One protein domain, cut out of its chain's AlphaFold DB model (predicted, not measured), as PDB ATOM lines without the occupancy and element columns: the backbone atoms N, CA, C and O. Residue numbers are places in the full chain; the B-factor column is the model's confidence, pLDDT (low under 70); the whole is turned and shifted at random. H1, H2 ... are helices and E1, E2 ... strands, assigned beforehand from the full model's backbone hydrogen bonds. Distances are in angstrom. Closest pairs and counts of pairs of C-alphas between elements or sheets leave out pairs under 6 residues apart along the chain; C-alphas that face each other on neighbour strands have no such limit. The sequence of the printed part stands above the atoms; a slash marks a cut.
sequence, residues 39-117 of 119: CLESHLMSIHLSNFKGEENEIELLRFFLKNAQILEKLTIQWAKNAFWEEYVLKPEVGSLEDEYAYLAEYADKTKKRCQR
ATOM      1  N   CYS A  39     116.571 122.307 123.585       80.06
ATOM      2  CA  CYS A  39     115.252 121.675 123.490       80.06
ATOM      3  C   CYS A  39     115.109 120.745 122.275       80.06
ATOM      4  O   CYS A  39     114.395 119.750 122.362       80.06
ATOM      5  N   LEU A  40     115.803 121.010 121.164       83.75
ATOM      6  CA  LEU A  40     115.798 120.109 120.010       83.75
ATOM      7  C   LEU A  40     116.577 118.834 120.319       83.75
ATOM      8  O   LEU A  40     116.099 117.745 120.012       83.75
ATOM      9  N   GLU A  41     117.718 118.961 120.996       83.75
ATOM     10  CA  GLU A  41     118.538 117.813 121.392       83.75
ATOM     11  C   GLU A  41     117.793 116.863 122.329       83.75
ATOM     12  O   GLU A  41     117.823 115.648 122.137       83.75
ATOM     13  N   SER A  42     117.101 117.420 123.325       85.12
ATOM     14  CA  SER A  42     116.541 116.656 124.444       85.12
ATOM     15  C   SER A  42     115.051 116.327 124.330       85.12
ATOM     16  O   SER A  42     114.564 115.510 125.114       85.12
ATOM     17  N   HIS A  43     114.311 116.939 123.397       88.19
ATOM     18  CA  HIS A  43     112.850 116.780 123.324       88.19
ATOM     19  C   HIS A  43     112.288 116.502 121.924       88.19
ATOM     20  O   HIS A  43     111.138 116.063 121.820       88.19
ATOM     21  N   LEU A  44     113.045 116.708 120.837       89.25
ATOM     22  CA  LEU A  44     112.502 116.493 119.494       89.25
ATOM     23  C   LEU A  44     112.505 115.008 119.106       89.25
ATOM     24  O   LEU A  44     113.432 114.510 118.476       89.25
ATOM     25  N   MET A  45     111.419 114.312 119.442       92.88
ATOM     26  CA  MET A  45     111.248 112.876 119.170       92.88
ATOM     27  C   MET A  45     110.606 112.581 117.812       92.88
ATOM     28  O   MET A  45     110.770 111.490 117.266       92.88
ATOM     29  N   SER A  46     109.856 113.527 117.239       91.81
ATOM     30  CA  SER A  46     109.181 113.292 115.962       91.81
ATOM     31  C   SER A  46     109.054 114.530 115.089       91.81
ATOM     32  O   SER A  46     108.663 115.589 115.574       91.81
ATOM     33  N   ILE A  47     109.268 114.354 113.788       92.50
ATOM     34  CA  ILE A  47     109.118 115.389 112.764       92.50
ATOM     35  C   ILE A  47     108.147 114.892 111.694       92.50
ATOM     36  O   ILE A  47     108.270 113.772 111.189       92.50
ATOM     37  N   HIS A  48     107.198 115.746 111.318       93.19
ATOM     38  CA  HIS A  48     106.301 115.518 110.191       93.19
ATOM     39  C   HIS A  48     106.372 116.704 109.229       93.19
ATOM     40  O   HIS A  48     105.920 117.797 109.562       93.19
ATOM     41  N   LEU A  49     106.935 116.478 108.043       90.38
ATOM     42  CA  LEU A  49     107.014 117.471 106.975       90.38
ATOM     43  C   LEU A  49     105.923 117.184 105.950       90.38
ATOM     44  O   LEU A  49     105.942 116.141 105.296       90.38
ATOM     45  N   SER A  50     104.971 118.100 105.814       90.62
ATOM     46  CA  SER A  50     103.882 118.007 104.842       90.62
ATOM     47  C   SER A  50     104.155 118.859 103.614       90.62
ATOM     48  O   SER A  50     104.646 119.976 103.743       90.62
ATOM     49  N   ASN A  51     103.742 118.373 102.441       87.75
ATOM     50  CA  ASN A  51     103.895 119.077 101.169       87.75
ATOM     51  C   ASN A  51     105.357 119.454 100.866       87.75
ATOM     52  O   ASN A  51     105.627 120.519 100.320       87.75
ATOM     53  N   PHE A  52     106.274 118.555 101.229       87.06
ATOM     54  CA  PHE A  52     107.711 118.706 101.039       87.06
ATOM     55  C   PHE A  52     108.051 118.629  99.549       87.06
ATOM     56  O   PHE A  52     107.728 117.634  98.888       87.06
ATOM     57  N   LYS A  53     108.657 119.678  99.001       86.31
ATOM     58  CA  LYS A  53     108.990 119.770  97.576       86.31
ATOM     59  C   LYS A  53     110.425 119.344  97.282       86.31
ATOM     60  O   LYS A  53     110.707 119.007  96.137       86.31
ATOM     61  N   GLY A  54     111.285 119.318  98.298       83.81
ATOM     62  CA  GLY A  54     112.709 119.030  98.153       83.81
ATOM     63  C   GLY A  54     113.512 120.238  97.674       83.81
ATOM     64  O   GLY A  54     114.580 120.054  97.101       83.81
ATOM     65  N   GLU A  55     112.999 121.453  97.887       85.62
ATOM     66  CA  GLU A  55     113.745 122.683  97.606       85.62
ATOM     67  C   GLU A  55     114.959 122.787  98.561       85.62
ATOM     68  O   GLU A  55     114.935 122.255  99.675       85.62
ATOM     69  N   GLU A  56     116.040 123.450  98.131       85.31
ATOM     70  CA  GLU A  56     117.320 123.533  98.869       85.31
ATOM     71  C   GLU A  56     117.125 123.956 100.337       85.31
ATOM     72  O   GLU A  56     117.623 123.312 101.254       85.31
ATOM     73  N   ASN A  57     116.302 124.976 100.568       84.69
ATOM     74  CA  ASN A  57     115.932 125.485 101.890       84.69
ATOM     75  C   ASN A  57     115.193 124.451 102.759       84.69
ATOM     76  O   ASN A  57     115.421 124.376 103.967       84.69
ATOM     77  N   GLU A  58     114.302 123.647 102.176       86.75
ATOM     78  CA  GLU A  58     113.601 122.584 102.905       86.75
ATOM     79  C   GLU A  58     114.567 121.451 103.287       86.75
ATOM     80  O   GLU A  58     114.460 120.865 104.368       86.75
ATOM     81  N   ILE A  59     115.536 121.162 102.414       88.88
ATOM     82  CA  ILE A  59     116.597 120.181 102.654       88.88
ATOM     83  C   ILE A  59     117.565 120.675 103.733       88.88
ATOM     84  O   ILE A  59     117.928 119.900 104.619       88.88
ATOM     85  N   GLU A  60     117.962 121.945 103.704       88.00
ATOM     86  CA  GLU A  60     118.781 122.566 104.750       88.00
ATOM     87  C   GLU A  60     118.080 122.528 106.109       88.00
ATOM     88  O   GLU A  60     118.689 122.128 107.103       88.00
ATOM     89  N   LEU A  61     116.783 122.840 106.149       87.38
ATOM     90  CA  LEU A  61     115.984 122.745 107.367       87.38
ATOM     91  C   LEU A  61     115.940 121.307 107.905       87.38
ATOM     92  O   LEU A  61     116.109 121.072 109.102       87.38
ATOM     93  N   LEU A  62     115.750 120.325 107.022       90.31
ATOM     94  CA  LEU A  62     115.770 118.918 107.410       90.31
ATOM     95  C   LEU A  62     117.146 118.497 107.949       90.31
ATOM     96  O   LEU A  62     117.217 117.814 108.971       90.31
ATOM     97  N   ARG A  63     118.240 118.922 107.303       89.75
ATOM     98  CA  ARG A  63     119.613 118.673 107.774       89.75
ATOM     99  C   ARG A  63     119.852 119.285 109.149       89.75
ATOM    100  O   ARG A  63     120.444 118.625 109.998       89.75
ATOM    101  N   PHE A  64     119.367 120.502 109.383       88.88
ATOM    102  CA  PHE A  64     119.468 121.168 110.677       88.88
ATOM    103  C   PHE A  64     118.798 120.351 111.786       88.88
ATOM    104  O   PHE A  64     119.419 120.089 112.816       88.88
ATOM    105  N   PHE A  65     117.565 119.884 111.571       88.56
ATOM    106  CA  PHE A  65     116.893 119.052 112.567       88.56
ATOM    107  C   PHE A  65     117.603 117.719 112.788       88.56
ATOM    108  O   PHE A  65     117.763 117.306 113.928       88.56
ATOM    109  N   LEU A  66     118.074 117.063 111.728       88.19
ATOM    110  CA  LEU A  66     118.796 115.794 111.851       88.19
ATOM    111  C   LEU A  66     120.141 115.939 112.573       88.19
ATOM    112  O   LEU A  66     120.562 115.012 113.256       88.19
ATOM    113  N   LYS A  67     120.803 117.091 112.440       87.75
ATOM    114  CA  LYS A  67     122.050 117.390 113.153       87.75
ATOM    115  C   LYS A  67     121.811 117.626 114.646       87.75
ATOM    116  O   LYS A  67     122.638 117.221 115.454       87.75
ATOM    117  N   ASN A  68     120.696 118.265 115.002       85.75
ATOM    118  CA  ASN A  68     120.448 118.734 116.365       85.75
ATOM    119  C   ASN A  68     119.496 117.843 117.181       85.75
ATOM    120  O   ASN A  68     119.494 117.928 118.399       85.75
ATOM    121  N   ALA A  69     118.682 116.985 116.568       88.25
ATOM    122  CA  ALA A  69     117.692 116.175 117.281       88.25
ATOM    123  C   ALA A  69     118.246 114.798 117.670       88.25
ATOM    124  O   ALA A  69     118.048 113.808 116.967       88.25
ATOM    125  N   GLN A  70     118.939 114.730 118.810       87.25
ATOM    126  CA  GLN A  70     119.606 113.505 119.271       87.25
ATOM    127  C   GLN A  70     118.630 112.366 119.598       87.25
ATOM    128  O   GLN A  70     118.969 111.199 119.405       87.25
ATOM    129  N   ILE A  71     117.422 112.688 120.069       91.75
ATOM    130  CA  ILE A  71     116.405 111.697 120.452       91.75
ATOM    131  C   ILE A  71     115.308 111.495 119.395       91.75
ATOM    132  O   ILE A  71     114.217 111.025 119.718       91.75
ATOM    133  N   LEU A  72     115.556 111.872 118.136       93.12
ATOM    134  CA  LEU A  72     114.565 111.752 117.068       93.12
ATOM    135  C   LEU A  72     114.232 110.278 116.782       93.12
ATOM    136  O   LEU A  72     114.998 109.558 116.147       93.12
ATOM    137  N   GLU A  73     113.043 109.841 117.188       94.25
ATOM    138  CA  GLU A  73     112.542 108.482 116.971       94.25
ATOM    139  C   GLU A  73     111.837 108.328 115.617       94.25
ATOM    140  O   GLU A  73     111.842 107.248 115.021       94.25
ATOM    141  N   LYS A  74     111.184 109.393 115.125       92.69
ATOM    142  CA  LYS A  74     110.336 109.312 113.930       92.69
ATOM    143  C   LYS A  74     110.428 110.537 113.028       92.69
ATOM    144  O   LYS A  74     109.971 111.619 113.376       92.69
ATOM    145  N   LEU A  75     110.867 110.329 111.792       93.94
ATOM    146  CA  LEU A  75     110.766 111.308 110.708       93.94
ATOM    147  C   LEU A  75     109.740 110.834 109.673       93.94
ATOM    148  O   LEU A  75     109.815 109.715 109.175       93.94
ATOM    149  N   THR A  76     108.762 111.676 109.346       91.75
ATOM    150  CA  THR A  76     107.769 111.411 108.296       91.75
ATOM    151  C   THR A  76     107.771 112.549 107.287       91.75
ATOM    152  O   THR A  76     107.503 113.690 107.650       91.75
ATOM    153  N   ILE A  77     108.028 112.230 106.020       90.88
ATOM    154  CA  ILE A  77     108.020 113.199 104.921       90.88
ATOM    155  C   ILE A  77     106.876 112.849 103.975       90.88
ATOM    156  O   ILE A  77     106.852 111.773 103.376       90.88
ATOM    157  N   GLN A  78     105.926 113.765 103.844       89.31
ATOM    158  CA  GLN A  78     104.869 113.716 102.851       89.31
ATOM    159  C   GLN A  78     105.223 114.671 101.712       89.31
ATOM    160  O   GLN A  78     105.140 115.892 101.849       89.31
ATOM    161  N   TRP A  79     105.586 114.086 100.576       86.12
ATOM    162  CA  TRP A  79     105.946 114.817  99.368       86.12
ATOM    163  C   TRP A  79     104.778 115.637  98.821       86.12
ATOM    164  O   TRP A  79     103.622 115.198  98.835       86.12
ATOM    165  N   ALA A  80     105.092 116.822  98.306       86.81
ATOM    166  CA  ALA A  80     104.167 117.593  97.497       86.81
ATOM    167  C   ALA A  80     103.803 116.802  96.233       86.81
ATOM    168  O   ALA A  80     104.624 116.078  95.667       86.81
ATOM    169  N   LYS A  81     102.568 116.964  95.744       80.06
ATOM    170  CA  LYS A  81     102.095 116.278  94.522       80.06
ATOM    171  C   LYS A  81     102.926 116.618  93.277       80.06
ATOM    172  O   LYS A  81     102.880 115.879  92.300       80.06
ATOM    173  N   ASN A  82     103.631 117.743  93.317       73.44
ATOM    174  CA  ASN A  82     104.474 118.297  92.267       73.44
ATOM    175  C   ASN A  82     105.954 118.369  92.678       73.44
ATOM    176  O   ASN A  82     106.678 119.179  92.112       73.44
ATOM    177  N   ALA A  83     106.395 117.595  93.676       65.19
ATOM    178  CA  ALA A  83     107.815 117.515  94.005       65.19
ATOM    179  C   ALA A  83     108.577 116.994  92.774       65.19
ATOM    180  O   ALA A  83     108.399 115.841  92.362       65.19
ATOM    181  N   PHE A  84     109.350 117.878  92.145       59.00
ATOM    182  CA  PHE A  84     110.184 117.543  91.003       59.00
ATOM    183  C   PHE A  84     111.460 116.904  91.530       59.00
ATOM    184  O   PHE A  84     112.214 117.512  92.280       59.00
ATOM    185  N   TRP A  85     111.691 115.662  91.135       58.00
ATOM    186  CA  TRP A  85     112.989 115.037  91.296       58.00
ATOM    187  C   TRP A  85     113.767 115.356  90.027       58.00
ATOM    188  O   TRP A  85     113.467 114.788  88.978       58.00
ATOM    189  N   GLU A  86     114.741 116.260  90.091       49.69
ATOM    190  CA  GLU A  86     115.809 116.239  89.093       49.69
ATOM    191  C   GLU A  86     116.689 115.035  89.420       49.69
ATOM    192  O   GLU A  86     117.657 115.092  90.178       49.69
ATOM    193  N   GLU A  87     116.307 113.881  88.882       48.38
ATOM    194  CA  GLU A  87     117.291 112.844  88.631       48.38
ATOM    195  C   GLU A  87     118.302 113.482  87.672       48.38
ATOM    196  O   GLU A  87     117.932 113.848  86.556       48.38
ATOM    197  N   TYR A  88     119.549 113.687  88.120       47.38
ATOM    198  CA  TYR A  88     120.661 114.042  87.237       47.38
ATOM    199  C   TYR A  88     120.875 112.873  86.273       47.38
ATOM    200  O   TYR A  88     121.766 112.042  86.434       47.38
ATOM    201  N   VAL A  89     120.008 112.772  85.273       47.91
ATOM    202  CA  VAL A  89     120.245 111.963  84.098       47.91
ATOM    203  C   VAL A  89     121.363 112.699  83.389       47.91
ATOM    204  O   VAL A  89     121.162 113.813  82.906       47.91
ATOM    205  N   LEU A  90     122.563 112.112  83.389       49.53
ATOM    206  CA  LEU A  90     123.610 112.478  82.443       49.53
ATOM    207  C   LEU A  90     122.943 112.472  81.069       49.53
ATOM    208  O   LEU A  90     122.650 111.398  80.539       49.53
ATOM    209  N   LYS A  91     122.578 113.659  80.570       52.12
ATOM    210  CA  LYS A  91     121.871 113.792  79.302       52.12
ATOM    211  C   LYS A  91     122.766 113.114  78.268       52.12
ATOM    212  O   LYS A  91     123.917 113.539  78.138       52.12
ATOM    213  N   PRO A  92     122.309 112.055  77.579       47.59
ATOM    214  CA  PRO A  92     123.037 111.604  76.414       47.59
ATOM    215  C   PRO A  92     123.087 112.802  75.471       47.59
ATOM    216  O   PRO A  92     122.061 113.420  75.181       47.59
ATOM    217  N   GLU A  93     124.289 113.198  75.066       59.47
ATOM    218  CA  GLU A  93     124.404 114.147  73.975       59.47
ATOM    219  C   GLU A  93     123.704 113.514  72.768       59.47
ATOM    220  O   GLU A  93     124.073 112.403  72.387       59.47
ATOM    221  N   VAL A  94     122.686 114.198  72.227       60.69
ATOM    222  CA  VAL A  94     122.269 114.258  70.807       60.69
ATOM    223  C   VAL A  94     120.740 114.297  70.641       60.69
ATOM    224  O   VAL A  94     120.020 113.481  71.201       60.69
ATOM    225  N   GLY A  95     120.295 115.174  69.728       54.34
ATOM    226  CA  GLY A  95     119.148 114.914  68.848       54.34
ATOM    227  C   GLY A  95     117.881 115.709  69.162       54.34
ATOM    228  O   GLY A  95     117.283 115.494  70.197       54.34
ATOM    229  N   SER A  96     117.542 116.631  68.251       57.03
ATOM    230  CA  SER A  96     116.260 117.322  67.986       57.03
ATOM    231  C   SER A  96     115.232 117.591  69.119       57.03
ATOM    232  O   SER A  96     114.871 116.739  69.920       57.03
ATOM    233  N   LEU A  97     114.652 118.801  69.113       55.31
ATOM    234  CA  LEU A  97     113.642 119.278  70.081       55.31
ATOM    235  C   LEU A  97     112.379 118.397  70.190       55.31
ATOM    236  O   LEU A  97     111.712 118.426  71.221       55.31
ATOM    237  N   GLU A  98     112.020 117.632  69.156       56.25
ATOM    238  CA  GLU A  98     110.827 116.767  69.178       56.25
ATOM    239  C   GLU A  98     111.020 115.544  70.089       56.25
ATOM    240  O   GLU A  98     110.077 115.104  70.754       56.25
ATOM    241  N   ASP A  99     112.259 115.065  70.212       58.06
ATOM    242  CA  ASP A  99     112.621 113.944  71.080       58.06
ATOM    243  C   ASP A  99     112.606 114.355  72.569       58.06
ATOM    244  O   ASP A  99     112.256 113.557  73.445       58.06
ATOM    245  N   GLU A 100     112.883 115.632  72.862       55.59
ATOM    246  CA  GLU A 100     112.846 116.202  74.216       55.59
ATOM    247  C   GLU A 100     111.419 116.223  74.794       55.59
ATOM    248  O   GLU A 100     111.203 115.822  75.941       55.59
ATOM    249  N   TYR A 101     110.409 116.602  74.000       60.56
ATOM    250  CA  TYR A 101     109.013 116.611  74.463       60.56
ATOM    251  C   TYR A 101     108.441 115.202  74.663       60.56
ATOM    252  O   TYR A 101     107.674 114.982  75.605       60.56
ATOM    253  N   ALA A 102     108.831 114.234  73.824       66.75
ATOM    254  CA  ALA A 102     108.437 112.836  73.989       66.75
ATOM    255  C   ALA A 102     109.034 112.232  75.273       66.75
ATOM    256  O   ALA A 102     108.324 111.578  76.046       66.75
ATOM    257  N   TYR A 103     110.307 112.530  75.551       63.88
ATOM    258  CA  TYR A 103     110.987 112.127  76.781       63.88
ATOM    259  C   TYR A 103     110.310 112.704  78.034       63.88
ATOM    260  O   TYR A 103     110.023 111.971  78.984       63.88
ATOM    261  N   LEU A 104     109.991 114.003  78.032       60.50
ATOM    262  CA  LEU A 104     109.328 114.663  79.161       60.50
ATOM    263  C   LEU A 104     107.920 114.102  79.424       60.50
ATOM    264  O   LEU A 104     107.536 113.917  80.583       60.50
ATOM    265  N   ALA A 105     107.163 113.781  78.371       67.38
ATOM    266  CA  ALA A 105     105.841 113.170  78.500       67.38
ATOM    267  C   ALA A 105     105.910 111.759  79.117       67.38
ATOM    268  O   ALA A 105     105.121 111.429  80.006       67.38
ATOM    269  N   GLU A 106     106.884 110.943  78.704       63.41
ATOM    270  CA  GLU A 106     107.105 109.613  79.282       63.41
ATOM    271  C   GLU A 106     107.594 109.699  80.742       63.41
ATOM    272  O   GLU A 106     107.165 108.922  81.603       63.41
ATOM    273  N   TYR A 107     108.452 110.674  81.055       58.84
ATOM    274  CA  TYR A 107     108.977 110.901  82.404       58.84
ATOM    275  C   TYR A 107     107.877 111.322  83.396       58.84
ATOM    276  O   TYR A 107     107.798 110.799  84.514       58.84
ATOM    277  N   ALA A 108     106.964 112.202  82.978       60.09
ATOM    278  CA  ALA A 108     105.822 112.621  83.789       60.09
ATOM    279  C   ALA A 108     104.864 111.456  84.120       60.09
ATOM    280  O   ALA A 108     104.308 111.396  85.219       60.09
ATOM    281  N   ASP A 109     104.685 110.496  83.207       65.38
ATOM    282  CA  ASP A 109     103.850 109.311  83.449       65.38
ATOM    283  C   ASP A 109     104.542 108.291  84.380       65.38
ATOM    284  O   ASP A 109     103.922 107.726  85.290       65.38
ATOM    285  N   LYS A 110     105.862 108.102  84.228       58.97
ATOM    286  CA  LYS A 110     106.671 107.228  85.100       58.97
ATOM    287  C   LYS A 110     106.714 107.723  86.547       58.97
ATOM    288  O   LYS A 110     106.539 106.923  87.472       58.97
ATOM    289  N   THR A 111     106.904 109.024  86.759       52.81
ATOM    290  CA  THR A 111     106.917 109.635  88.101       52.81
ATOM    291  C   THR A 111     105.558 109.491  88.795       52.81
ATOM    292  O   THR A 111     105.501 109.028  89.939       52.81
ATOM    293  N   LYS A 112     104.450 109.728  88.077       55.16
ATOM    294  CA  LYS A 112     103.076 109.486  88.566       55.16
ATOM    295  C   LYS A 112     102.853 108.046  89.035       55.16
ATOM    296  O   LYS A 112     102.291 107.824  90.109       55.16
ATOM    297  N   LYS A 113     103.323 107.062  88.261       53.28
ATOM    298  CA  LYS A 113     103.197 105.630  88.587       53.28
ATOM    299  C   LYS A 113     104.042 105.218  89.795       53.28
ATOM    300  O   LYS A 113     103.640 104.316  90.529       53.28
ATOM    301  N   ARG A 114     105.188 105.865  90.031       47.72
ATOM    302  CA  ARG A 114     106.079 105.549  91.162       47.72
ATOM    303  C   ARG A 114     105.527 106.054  92.496       47.72
ATOM    304  O   ARG A 114     105.610 105.327  93.483       47.72
ATOM    305  N   CYS A 115     104.888 107.226  92.513       51.00
ATOM    306  CA  CYS A 115     104.211 107.755  93.703       51.00
ATOM    307  C   CYS A 115     103.005 106.906  94.147       51.00
ATOM    308  O   CYS A 115     102.653 106.920  95.319       51.00
ATOM    309  N   GLN A 116     102.384 106.145  93.239       49.16
ATOM    310  CA  GLN A 116     101.205 105.324  93.548       49.16
ATOM    311  C   GLN A 116     101.528 103.912  94.070       49.16
ATOM    312  O   GLN A 116     100.634 103.250  94.586       49.16
ATOM    313  N   ARG A 117     102.775 103.426  93.951       44.34
ATOM    314  CA  ARG A 117     103.145 102.023  94.252       44.34
ATOM    315  C   ARG A 117     103.910 101.807  95.566       44.34
ATOM    316  O   ARG A 117     104.578 100.789  95.715       44.34
TER     317      ARG A 117
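What this domain is: This is residues 39 to 117 of the 119 residues of the protein "FBD domain-containing protein" of Capsicum annuum (UniProt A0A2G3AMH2). A small two-layer head is made of two parallel strands side by side, E1 and E2, with the helix H2 over one face of them and the short helix H1 by the far end of H2. From E2 a long link leads away from this head, and the long helix H3 folds back from its far end as a separate arm; residues 87 to 107, of which 97 to 107 belong to H3, stick out free. The printed part has 79 residues with three named helices and two named strands in the order H1, E1, H2, E2, H3; the sheet has the order E1, E2, parallel, and the class is mixed, helices and strands. The whole is only just extended, close to loose, with a radius of gyration of the C-alphas of 17.8 A and spans of 56 by 26 by 15 A.

How they stand to each other: H1, residues 39 to 43, and H2, residues 56 to 68, only just touch, with 3 pairs of C-alphas within 8 A. The closest C-alphas of the two are those of Glu 41 and Asn 68, 5.5 A apart, and H2 touches H1 with residues 65 to 68 alone. E1, residues 46 to 52, and E2, residues 74 to 79, are parallel neighbours at 6 degrees. C-alphas 48 and 76, which face each other, are 4.8 A apart; N 49 and O 76 at 2.9 A and N 78 and O 49 at 2.8 A are within hydrogen-bond range. E1, H2 and E2 form a strand-helix-strand unit, two parallel neighbour strands with a helix between them along the chain, and its crossover is right-handed. The closest C-alphas of E1 and H2 are those of Phe 52 and Glu 58, 7.3 A apart. H3, residues 97 to 115, touches no helix and is apart from H1, E1 and H2. In H1 and H2 every O i to N i+4 pair is within hydrogen-bond range; in H3 14 of 15 are.

Where its parts are: H1 begins at C-alpha 39, at (115.252, 121.675, 123.490), and measures 5.5 A from first to last C-alpha. E1 measures 15.9 A, H2 18.4 A and E2 16.2 A. H3, 27.9 A long, runs from C-alpha 97 at (113.642, 119.278, 70.081) to C-alpha 115 at (104.211, 107.755, 93.703).

The domain as a whole: The two C-alphas farthest apart are those of Ser 42 and Ser 96, at 56.5 A. The printed part has no cut. The links H1 to E1, E1 to H2 and H2 to E2 are tight; E2 to H3, with 17 residues, is long. The mean pLDDT of the printed part is 73.8, and residues 83 to 117 are under 70.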